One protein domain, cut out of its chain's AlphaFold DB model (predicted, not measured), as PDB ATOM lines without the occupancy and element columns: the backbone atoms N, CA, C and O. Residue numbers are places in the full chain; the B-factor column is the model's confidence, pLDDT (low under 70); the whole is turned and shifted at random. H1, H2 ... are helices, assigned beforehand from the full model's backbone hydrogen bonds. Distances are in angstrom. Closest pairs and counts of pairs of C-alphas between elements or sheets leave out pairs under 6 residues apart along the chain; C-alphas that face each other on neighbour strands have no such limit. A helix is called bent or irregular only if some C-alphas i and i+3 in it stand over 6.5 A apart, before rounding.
ATOM      1  N   VAL A  25     296.306  50.738  30.146       83.88
ATOM      2  CA  VAL A  25     297.616  50.427  29.554       83.88
ATOM      3  C   VAL A  25     298.530  51.643  29.608       83.88
ATOM      4  O   VAL A  25     299.657  51.547  30.094       83.88
ATOM      5  N   LEU A  26     298.030  52.793  29.152       81.25
ATOM      6  CA  LEU A  26     298.790  54.042  29.162       81.25
ATOM      7  C   LEU A  26     299.119  54.454  30.595       81.25
ATOM      8  O   LEU A  26     300.273  54.709  30.911       81.25
ATOM      9  N   GLU A  27     298.141  54.430  31.494       82.19
ATOM     10  CA  GLU A  27     298.329  54.830  32.885       82.19
ATOM     11  C   GLU A  27     299.353  53.949  33.616       82.19
ATOM     12  O   GLU A  27     300.156  54.463  34.400       82.19
ATOM     13  N   SER A  28     299.380  52.646  33.318       85.12
ATOM     14  CA  SER A  28     300.384  51.716  33.848       85.12
ATOM     15  C   SER A  28     301.787  52.025  33.328       85.12
ATOM     16  O   SER A  28     302.730  52.077  34.114       85.12
ATOM     17  N   LEU A  29     301.937  52.254  32.019       84.06
ATOM     18  CA  LEU A  29     303.233  52.547  31.397       84.06
ATOM     19  C   LEU A  29     303.786  53.912  31.816       84.06
ATOM     20  O   LEU A  29     304.982  54.031  32.048       84.06
ATOM     21  N   LEU A  30     302.925  54.921  31.946       79.69
ATOM     22  CA  LEU A  30     303.324  56.266  32.363       79.69
ATOM     23  C   LEU A  30     303.648  56.336  33.853       79.69
ATOM     24  O   LEU A  30     304.578  57.033  34.244       79.69
ATOM     25  N   SER A  31     302.906  55.607  34.693       80.19
ATOM     26  CA  SER A  31     303.148  55.649  36.138       80.19
ATOM     27  C   SER A  31     304.327  54.764  36.555       80.19
ATOM     28  O   SER A  31     305.092  55.125  37.437       80.19
ATOM     29  N   LEU A  32     304.503  53.594  35.937       82.38
ATOM     30  CA  LEU A  32     305.545  52.631  36.328       82.38
ATOM     31  C   LEU A  32     306.769  52.659  35.395       82.38
ATOM     32  O   LEU A  32     307.762  51.978  35.648       82.38
ATOM     33  N   GLY A  33     306.717  53.438  34.317       82.31
ATOM     34  CA  GLY A  33     307.708  53.415  33.248       82.31
ATOM     35  C   GLY A  33     307.561  52.191  32.338       82.31
ATOM     36  O   GLY A  33     306.831  51.238  32.617       82.31
ATOM     37  N   TRP A  34     308.300  52.197  31.229       81.50
ATOM     38  CA  TRP A  34     308.177  51.172  30.186       81.50
ATOM     39  C   TRP A  34     308.490  49.746  30.670       81.50
ATOM     40  O   TRP A  34     307.741  48.825  30.354       81.50
ATOM     41  N   ILE A  35     309.548  49.552  31.469       84.56
ATOM     42  CA  ILE A  35     309.961  48.222  31.955       84.56
ATOM     43  C   ILE A  35     308.946  47.684  32.968       84.56
ATOM     44  O   ILE A  35     308.295  46.669  32.714       84.56
ATOM     45  N   PHE A  36     308.779  48.360  34.110       86.25
ATOM     46  CA  PHE A  36     307.904  47.870  35.178       86.25
ATOM     47  C   PHE A  36     306.427  47.903  34.782       86.25
ATOM     48  O   PHE A  36     305.694  46.985  35.140       86.25
ATOM     49  N   GLY A  37     305.999  48.890  33.991       87.69
ATOM     50  CA  GLY A  37     304.644  48.944  33.445       87.69
ATOM     51  C   GLY A  37     304.343  47.756  32.535       87.69
ATOM     52  O   GLY A  37     303.298  47.127  32.683       87.69
ATOM     53  N   THR A  38     305.278  47.364  31.664       88.88
ATOM     54  CA  THR A  38     305.104  46.175  30.812       88.88
ATOM     55  C   THR A  38     305.016  44.897  31.648       88.88
ATOM     56  O   THR A  38     304.101  44.101  31.445       88.88
ATOM     57  N   TYR A  39     305.904  44.710  32.633       93.25
ATOM     58  CA  TYR A  39     305.832  43.552  33.534       93.25
ATOM     59  C   TYR A  39     304.517  43.501  34.320       93.25
ATOM     60  O   TYR A  39     303.912  42.435  34.440       93.25
ATOM     61  N   PHE A  40     304.054  44.647  34.816       91.94
ATOM     62  CA  PHE A  40     302.794  44.768  35.541       91.94
ATOM     63  C   PHE A  40     301.586  44.404  34.669       91.94
ATOM     64  O   PHE A  40     300.739  43.613  35.088       91.94
ATOM     65  N   LEU A  41     301.534  44.910  33.434       92.88
ATOM     66  CA  LEU A  41     300.472  44.584  32.482       92.88
ATOM     67  C   LEU A  41     300.462  43.091  32.150       92.88
ATOM     68  O   LEU A  41     299.414  42.451  32.247       92.88
ATOM     69  N   ILE A  42     301.624  42.513  31.825       94.94
ATOM     70  CA  ILE A  42     301.757  41.074  31.555       94.94
ATOM     71  C   ILE A  42     301.257  40.258  32.749       94.94
ATOM     72  O   ILE A  42     300.533  39.277  32.569       94.94
ATOM     73  N   TRP A  43     301.615  40.660  33.968       94.31
ATOM     74  CA  TRP A  43     301.166  39.988  35.180       94.31
ATOM     75  C   TRP A  43     299.640  40.038  35.341       94.31
ATOM     76  O   TRP A  43     299.029  38.993  35.572       94.31
ATOM     77  N   ILE A  44     299.007  41.196  35.127       93.44
ATOM     78  CA  ILE A  44     297.542  41.325  35.184       93.44
ATOM     79  C   ILE A  44     296.862  40.458  34.125       93.44
ATOM     80  O   ILE A  44     295.948  39.703  34.456       93.44
ATOM     81  N   PHE A  45     297.321  40.504  32.872       93.56
ATOM     82  CA  PHE A  45     296.755  39.672  31.808       93.56
ATOM     83  C   PHE A  45     296.915  38.180  32.109       93.56
ATOM     84  O   PHE A  45     295.972  37.409  31.930       93.56
ATOM     85  N   LYS A  46     298.066  37.767  32.650       94.12
ATOM     86  CA  LYS A  46     298.286  36.385  33.087       94.12
ATOM     87  C   LYS A  46     297.311  35.983  34.197       94.12
ATOM     88  O   LYS A  46     296.753  34.892  34.133       94.12
ATOM     89  N   CYS A  47     297.077  36.848  35.184       92.94
ATOM     90  CA  CYS A  47     296.106  36.608  36.254       92.94
ATOM     91  C   CYS A  47     294.659  36.554  35.745       92.94
ATOM     92  O   CYS A  47     293.884  35.741  36.241       92.94
ATOM     93  N   LEU A  48     294.291  37.373  34.759       94.31
ATOM     94  CA  LEU A  48     292.971  37.331  34.124       94.31
ATOM     95  C   LEU A  48     292.748  36.010  33.383       94.31
ATOM     96  O   LEU A  48     291.759  35.323  33.624       94.31
ATOM     97  N   ILE A  49     293.695  35.621  32.527       94.12
ATOM     98  CA  ILE A  49     293.608  34.380  31.746       94.12
ATOM     99  C   ILE A  49     293.568  33.169  32.682       94.12
ATOM    100  O   ILE A  49     292.690  32.314  32.561       94.12
ATOM    101  N   LYS A  50     294.487  33.116  33.654       91.75
ATOM    102  CA  LYS A  50     294.547  32.039  34.646       91.75
ATOM    103  C   LYS A  50     293.251  31.963  35.460       91.75
ATOM    104  O   LYS A  50     292.681  30.882  35.577       91.75
ATOM    105  N   GLY A  51     292.766  33.102  35.957       90.06
ATOM    106  CA  GLY A  51     291.554  33.190  36.770       90.06
ATOM    107  C   GLY A  51     290.289  32.756  36.034       90.06
ATOM    108  O   GLY A  51     289.365  32.274  36.673       90.06
ATOM    109  N   PHE A  52     290.256  32.860  34.705       92.56
ATOM    110  CA  PHE A  52     289.140  32.369  33.898       92.56
ATOM    111  C   PHE A  52     289.251  30.875  33.559       92.56
ATOM    112  O   PHE A  52     288.280  30.132  33.690       92.56
ATOM    113  N   ILE A  53     290.427  30.420  33.109       91.06
ATOM    114  CA  ILE A  53     290.621  29.041  32.628       91.06
ATOM    115  C   ILE A  53     290.522  28.030  33.773       91.06
ATOM    116  O   ILE A  53     290.007  26.933  33.583       91.06
ATOM    117  N   MET A  54     291.017  28.395  34.954       89.00
ATOM    118  CA  MET A  54     291.159  27.479  36.086       89.00
ATOM    119  C   MET A  54     289.894  27.269  36.920       89.00
ATOM    120  O   MET A  54     289.924  26.489  37.867       89.00
ATOM    121  N   GLN A  55     288.803  27.962  36.602       88.31
ATOM    122  CA  GLN A  55     287.567  27.906  37.379       88.31
ATOM    123  C   GLN A  55     286.517  27.005  36.725       88.31
ATOM    124  O   GLN A  55     286.451  26.898  35.495       88.31
ATOM    125  N   GLY A  56     285.659  26.405  37.555       89.31
ATOM    126  CA  GLY A  56     284.408  25.781  37.123       89.31
ATOM    127  C   GLY A  56     283.441  26.778  36.469       89.31
ATOM    128  O   GLY A  56     283.701  27.982  36.384       89.31
ATOM    129  N   GLN A  57     282.301  26.288  35.998       89.56
ATOM    130  CA  GLN A  57     281.250  27.087  35.377       89.56
ATOM    131  C   GLN A  57     280.728  28.180  36.318       89.56
ATOM    132  O   GLN A  57     280.611  29.338  35.910       89.56
ATOM    133  N   ASN A  58     280.486  27.850  37.589       89.00
ATOM    134  CA  ASN A  58     280.018  28.836  38.567       89.00
ATOM    135  C   ASN A  58     281.092  29.895  38.855       89.00
ATOM    136  O   ASN A  58     280.809  31.097  38.871       89.00
ATOM    137  N   GLY A  59     282.348  29.466  39.003       89.56
ATOM    138  CA  GLY A  59     283.482  30.369  39.205       89.56
ATOM    139  C   GLY A  59     283.711  31.306  38.014       89.56
ATOM    140  O   GLY A  59     283.990  32.490  38.208       89.56
ATOM    141  N   LYS A  60     283.507  30.830  36.779       92.25
ATOM    142  CA  LYS A  60     283.561  31.660  35.563       92.25
ATOM    143  C   LYS A  60     282.482  32.738  35.548       92.25
ATOM    144  O   LYS A  60     282.788  33.875  35.197       92.25
ATOM    145  N   CYS A  61     281.253  32.425  35.963       93.00
ATOM    146  CA  CYS A  61     280.182  33.421  36.081       93.00
ATOM    147  C   CYS A  61     280.562  34.543  37.061       93.00
ATOM    148  O   CYS A  61     280.451  35.723  36.723       93.00
ATOM    149  N   VAL A  62     281.083  34.185  38.240       92.06
ATOM    150  CA  VAL A  62     281.553  35.156  39.245       92.06
ATOM    151  C   VAL A  62     282.730  35.980  38.713       92.06
ATOM    152  O   VAL A  62     282.751  37.203  38.868       92.06
ATOM    153  N   PHE A  63     283.686  35.341  38.036       93.94
ATOM    154  CA  PHE A  63     284.819  36.022  37.409       93.94
ATOM    155  C   PHE A  63     284.361  37.058  36.375       93.94
ATOM    156  O   PHE A  63     284.785  38.212  36.435       93.94
ATOM    157  N   ILE A  64     283.465  36.678  35.456       94.06
ATOM    158  CA  ILE A  64     282.926  37.582  34.430       94.06
ATOM    159  C   ILE A  64     282.204  38.761  35.088       94.06
ATOM    160  O   ILE A  64     282.408  39.907  34.681       94.06
ATOM    161  N   PHE A  65     281.408  38.513  36.131       94.12
ATOM    162  CA  PHE A  65     280.727  39.567  36.880       94.12
ATOM    163  C   PHE A  65     281.713  40.563  37.511       94.12
ATOM    164  O   PHE A  65     281.554  41.775  37.367       94.12
ATOM    165  N   ILE A  66     282.777  40.084  38.158       93.69
ATOM    166  CA  ILE A  66     283.794  40.943  38.786       93.69
ATOM    167  C   ILE A  66     284.585  41.739  37.739       93.69
ATOM    168  O   ILE A  66     284.795  42.940  37.906       93.69
ATOM    169  N   VAL A  67     285.011  41.103  36.644       94.06
ATOM    170  CA  VAL A  67     285.759  41.777  35.570       94.06
ATOM    171  C   VAL A  67     284.899  42.847  34.897       94.06
ATOM    172  O   VAL A  67     285.359  43.971  34.688       94.06
ATOM    173  N   SER A  68     283.641  42.533  34.592       93.06
ATOM    174  CA  SER A  68     282.733  43.485  33.947       93.06
ATOM    175  C   SER A  68     282.373  44.665  34.849       93.06
ATOM    176  O   SER A  68     282.399  45.806  34.392       93.06
ATOM    177  N   SER A  69     282.108  44.417  36.133       91.38
ATOM    178  CA  SER A  69     281.720  45.463  37.086       91.38
ATOM    179  C   SER A  69     282.883  46.355  37.528       91.38
ATOM    180  O   SER A  69     282.708  47.567  37.661       91.38
ATOM    181  N   LEU A  70     284.070  45.783  37.763       90.31
ATOM    182  CA  LEU A  70     285.180  46.515  38.378       90.31
ATOM    183  C   LEU A  70     286.310  46.864  37.413       90.31
ATOM    184  O   LEU A  70     286.921  47.913  37.607       90.31
ATOM    185  N   PHE A  71     286.599  46.040  36.400       90.75
ATOM    186  CA  PHE A  71     287.798  46.194  35.563       90.75
ATOM    187  C   PHE A  71     287.544  46.907  34.232       90.75
ATOM    188  O   PHE A  71     288.332  47.772  33.854       90.75
ATOM    189  N   LEU A  72     286.442  46.607  33.535       88.31
ATOM    190  CA  LEU A  72     286.195  47.152  32.188       88.31
ATOM    191  C   LEU A  72     286.192  48.686  32.134       88.31
ATOM    192  O   LEU A  72     286.626  49.269  31.141       88.31
ATOM    193  N   ARG A  73     285.784  49.357  33.215       86.12
ATOM    194  CA  ARG A  73     285.787  50.825  33.281       86.12
ATOM    195  C   ARG A  73     287.175  51.450  33.095       86.12
ATOM    196  O   ARG A  73     287.257  52.578  32.617       86.12
ATOM    197  N   TYR A  74     288.256  50.741  33.443       85.88
ATOM    198  CA  TYR A  74     289.628  51.253  33.316       85.88
ATOM    199  C   TYR A  74     290.116  51.305  31.862       85.88
ATOM    200  O   TYR A  74     291.158  51.889  31.591       85.88
ATOM    201  N   PHE A  75     289.380  50.726  30.908       82.06
ATOM    202  CA  PHE A  75     289.651  50.935  29.482       82.06
ATOM    203  C   PHE A  75     289.060  52.243  28.949       82.06
ATOM    204  O   PHE A  75     289.517  52.729  27.917       82.06
ATOM    205  N   LEU A  76     288.043  52.785  29.626       77.88
ATOM    206  CA  LEU A  76     287.275  53.937  29.160       77.88
ATOM    207  C   LEU A  76     287.651  55.217  29.906       77.88
ATOM    208  O   LEU A  76     287.971  56.223  29.278       77.88
ATOM    209  N   SER A  77     287.549  55.198  31.236       73.44
ATOM    210  CA  SER A  77     287.627  56.423  32.042       73.44
ATOM    211  C   SER A  77     288.130  56.239  33.473       73.44
ATOM    212  O   SER A  77     288.378  57.229  34.157       73.44
ATOM    213  N   GLY A  78     288.262  55.005  33.962       76.31
ATOM    214  CA  GLY A  78     288.718  54.756  35.329       76.31
ATOM    215  C   GLY A  78     290.224  54.964  35.483       76.31
ATOM    216  O   GLY A  78     290.993  54.520  34.632       76.31
ATOM    217  N   SER A  79     290.645  55.530  36.616       82.31
ATOM    218  CA  SER A  79     292.061  55.601  36.998       82.31
ATOM    219  C   SER A  79     292.414  54.451  37.934       82.31
ATOM    220  O   SER A  79     291.790  54.267  38.982       82.31
ATOM    221  N   ILE A  80     293.444  53.685  37.580       83.44
ATOM    222  CA  ILE A  80     293.898  52.551  38.395       83.44
ATOM    223  C   ILE A  80     294.674  52.975  39.643       83.44
ATOM    224  O   ILE A  80     294.652  52.257  40.641       83.44
ATOM    225  N   PHE A  81     295.329  54.139  39.616       78.38
ATOM    226  CA  PHE A  81     296.085  54.657  40.763       78.38
ATOM    227  C   PHE A  81     295.324  55.716  41.569       78.38
ATOM    228  O   PHE A  81     295.763  56.072  42.659       78.38
ATOM    229  N   GLY A  82     294.211  56.234  41.046       73.75
ATOM    230  CA  GLY A  82     293.378  57.235  41.716       73.75
ATOM    231  C   GLY A  82     292.174  56.660  42.465       73.75
ATOM    232  O   GLY A  82     291.587  57.354  43.292       73.75
ATOM    233  N   GLU A  83     291.784  55.409  42.200       77.62
ATOM    234  CA  GLU A  83     290.526  54.852  42.703       77.62
ATOM    235  C   GLU A  83     290.723  53.539  43.478       77.62
ATOM    236  O   GLU A  83     291.233  52.546  42.957       77.62
ATOM    237  N   GLY A  84     290.198  53.471  44.707       83.25
ATOM    238  CA  GLY A  84     290.282  52.268  45.553       83.25
ATOM    239  C   GLY A  84     289.594  51.025  44.969       83.25
ATOM    240  O   GLY A  84     289.905  49.899  45.356       83.25
ATOM    241  N   LYS A  85     288.699  51.188  43.984       87.31
ATOM    242  CA  LYS A  85     288.032  50.049  43.329       87.31
ATOM    243  C   LYS A  85     289.013  49.173  42.547       87.31
ATOM    244  O   LYS A  85     288.720  48.000  42.331       87.31
ATOM    245  N   PHE A  86     290.169  49.701  42.130       88.88
ATOM    246  CA  PHE A  86     291.183  48.890  41.455       88.88
ATOM    247  C   PHE A  86     291.832  47.914  42.438       88.88
ATOM    248  O   PHE A  86     292.026  46.747  42.116       88.88
ATOM    249  N   ILE A  87     292.051  48.347  43.682       90.56
ATOM    250  CA  ILE A  87     292.553  47.487  44.759       90.56
ATOM    251  C   ILE A  87     291.541  46.376  45.069       90.56
ATOM    252  O   ILE A  87     291.930  45.217  45.190       90.56
ATOM    253  N   LEU A  88     290.243  46.702  45.123       91.62
ATOM    254  CA  LEU A  88     289.182  45.701  45.301       91.62
ATOM    255  C   LEU A  88     289.165  44.672  44.164       91.62
ATOM    256  O   LEU A  88     289.055  43.470  44.416       91.62
ATOM    257  N   PHE A  89     289.322  45.130  42.921       93.62
ATOM    258  CA  PHE A  89     289.456  44.246  41.767       93.62
ATOM    259  C   PHE A  89     290.675  43.323  41.903       93.62
ATOM    260  O   PHE A  89     290.536  42.109  41.770       93.62
ATOM    261  N   MET A  90     291.845  43.874  42.233       92.81
ATOM    262  CA  MET A  90     293.076  43.099  42.397       92.81
ATOM    263  C   MET A  90     292.964  42.060  43.517       92.81
ATOM    264  O   MET A  90     293.335  40.906  43.316       92.81
ATOM    265  N   ALA A  91     292.402  42.430  44.669       92.62
ATOM    266  CA  ALA A  91     292.169  41.505  45.777       92.62
ATOM    267  C   ALA A  91     291.237  40.353  45.367       92.62
ATOM    268  O   ALA A  91     291.532  39.184  45.627       92.62
ATOM    269  N   SER A  92     290.153  40.675  44.657       92.25
ATOM    270  CA  SER A  92     289.196  39.689  44.145       92.25
ATOM    271  C   SER A  92     289.845  38.745  43.129       92.25
ATOM    272  O   SER A  92     289.702  37.526  43.226       92.25
ATOM    273  N   LEU A  93     290.627  39.292  42.194       93.00
ATOM    274  CA  LEU A  93     291.336  38.532  41.166       93.00
ATOM    275  C   LEU A  93     292.375  37.579  41.772       93.00
ATOM    276  O   LEU A  93     292.499  36.438  41.325       93.00
ATOM    277  N   ILE A  94     293.119  38.027  42.785       92.19
ATOM    278  CA  ILE A  94     294.101  37.197  43.495       92.19
ATOM    279  C   ILE A  94     293.397  36.081  44.273       92.19
ATOM    280  O   ILE A  94     293.855  34.940  44.231       92.19
ATOM    281  N   SER A  95     292.274  36.387  44.929       91.44
ATOM    282  CA  SER A  95     291.467  35.399  45.652       91.44
ATOM    283  C   SER A  95     290.978  34.282  44.721       91.44
ATOM    284  O   SER A  95     291.239  33.106  44.978       91.44
ATOM    285  N   ILE A  96     290.393  34.646  43.571       89.94
ATOM    286  CA  ILE A  96     289.948  33.685  42.547       89.94
ATOM    287  C   ILE A  96     291.128  32.869  42.006       89.94
ATOM    288  O   ILE A  96     291.027  31.665  41.827       89.94
ATOM    289  N   ASN A  97     292.286  33.489  41.777       88.00
ATOM    290  CA  ASN A  97     293.467  32.771  41.288       88.00
ATOM    291  C   ASN A  97     294.087  31.798  42.307       88.00
ATOM    292  O   ASN A  97     294.906  30.960  41.913       88.00
ATOM    293  N   LYS A  98     293.767  31.946  43.598       87.31
ATOM    294  CA  LYS A  98     294.257  31.089  44.685       87.31
ATOM    295  C   LYS A  98     293.308  29.927  44.970       87.31
ATOM    296  O   LYS A  98     293.777  28.831  45.266       87.31
ATOM    297  N   HIS A  99     292.001  30.162  44.886       78.94
ATOM    298  CA  HIS A  99     290.980  29.160  45.167       78.94
ATOM    299  C   HIS A  99     290.441  28.564  43.872       78.94
ATOM    300  O   HIS A  99     289.732  29.228  43.124       78.94
TER     301      HIS A  99
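Overview. This is residues 25 to 99 of the 103 residues of an uncharacterized protein of Holdemanella biformis (UniProt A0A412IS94). Three helices make an up-and-down bundle, each running against the one before it: H1 and H2 form a helical hairpin that is open away from its tight link, and H3 packs over one side of it, slanting from H2 towards the last part of H1. Near residue 34 H1 has a sharp kink, and its first residues, 25 to 33, fold back at the open end of the hairpin. The printed part has 75 residues with three named helices, H1, H2 and H3 in that order, and no named strand; the class is all helix. The whole is compact, with a radius of gyration of the C-alphas of 12.6 A, and elongated, spanning 37 by 22 by 17 A.

Along the chain. H1 holds residues 25 to 53, beginning at C-alpha 25 at (297.616, 50.427, 29.554), and measures 22.7 A from first to last C-alpha. It is irregular: C-alphas 31 and 34 are 9.0 A apart, and the kink near residue 34 is 137 degrees. H2 holds residues 57 to 75, measures 26.0 A and begins at C-alpha 57 at (281.250, 27.087, 35.377). It is only just irregular, with C-alphas 69 and 72 6.8 A apart, and has a kink of 42 degrees near residue 68. H3 holds residues 84 to 98, measures 21.6 A and ends at C-alpha 98 at (294.257, 31.089, 44.685).

Arrangement. H1 and H2 touch, and their closest C-alphas, those of Phe 52 and Lys 60, are 5.9 A apart. Their lines, both rough ones, stand at a shallow tilt of 16 degrees, opposite ways. H2 and H3, also a helical hairpin, touch at a shallow tilt of 29 degrees, opposite ways, with the closest C-alphas those of Leu 70 and Phe 89, 5.9 A apart. H1 touches H3 with residues 47 to 51 alone, and H3 touches H1 with residues 93 to 97 alone; the closest C-alphas are those of Gly 51 and Asn 97, 4.9 A apart. H1 and H3 run the same way at a steep tilt of 40 degrees. Every O i to N i+4 pair is within hydrogen-bond range in H3, against 22 of 25 in H1 and 11 of 15 in H2.

Size, cuts and confidence. The two C-alphas farthest apart are those of Gly 33 and Asn 58, 37.4 A. The printed part, residues 25 to 99 of a chain of 103, has no cut. The link from H1 to H2 is tight, with 3 residues, and the link from H2 to H3 is short, with 8. The mean pLDDT of the printed part is 88.2, and no printed residue is under 70.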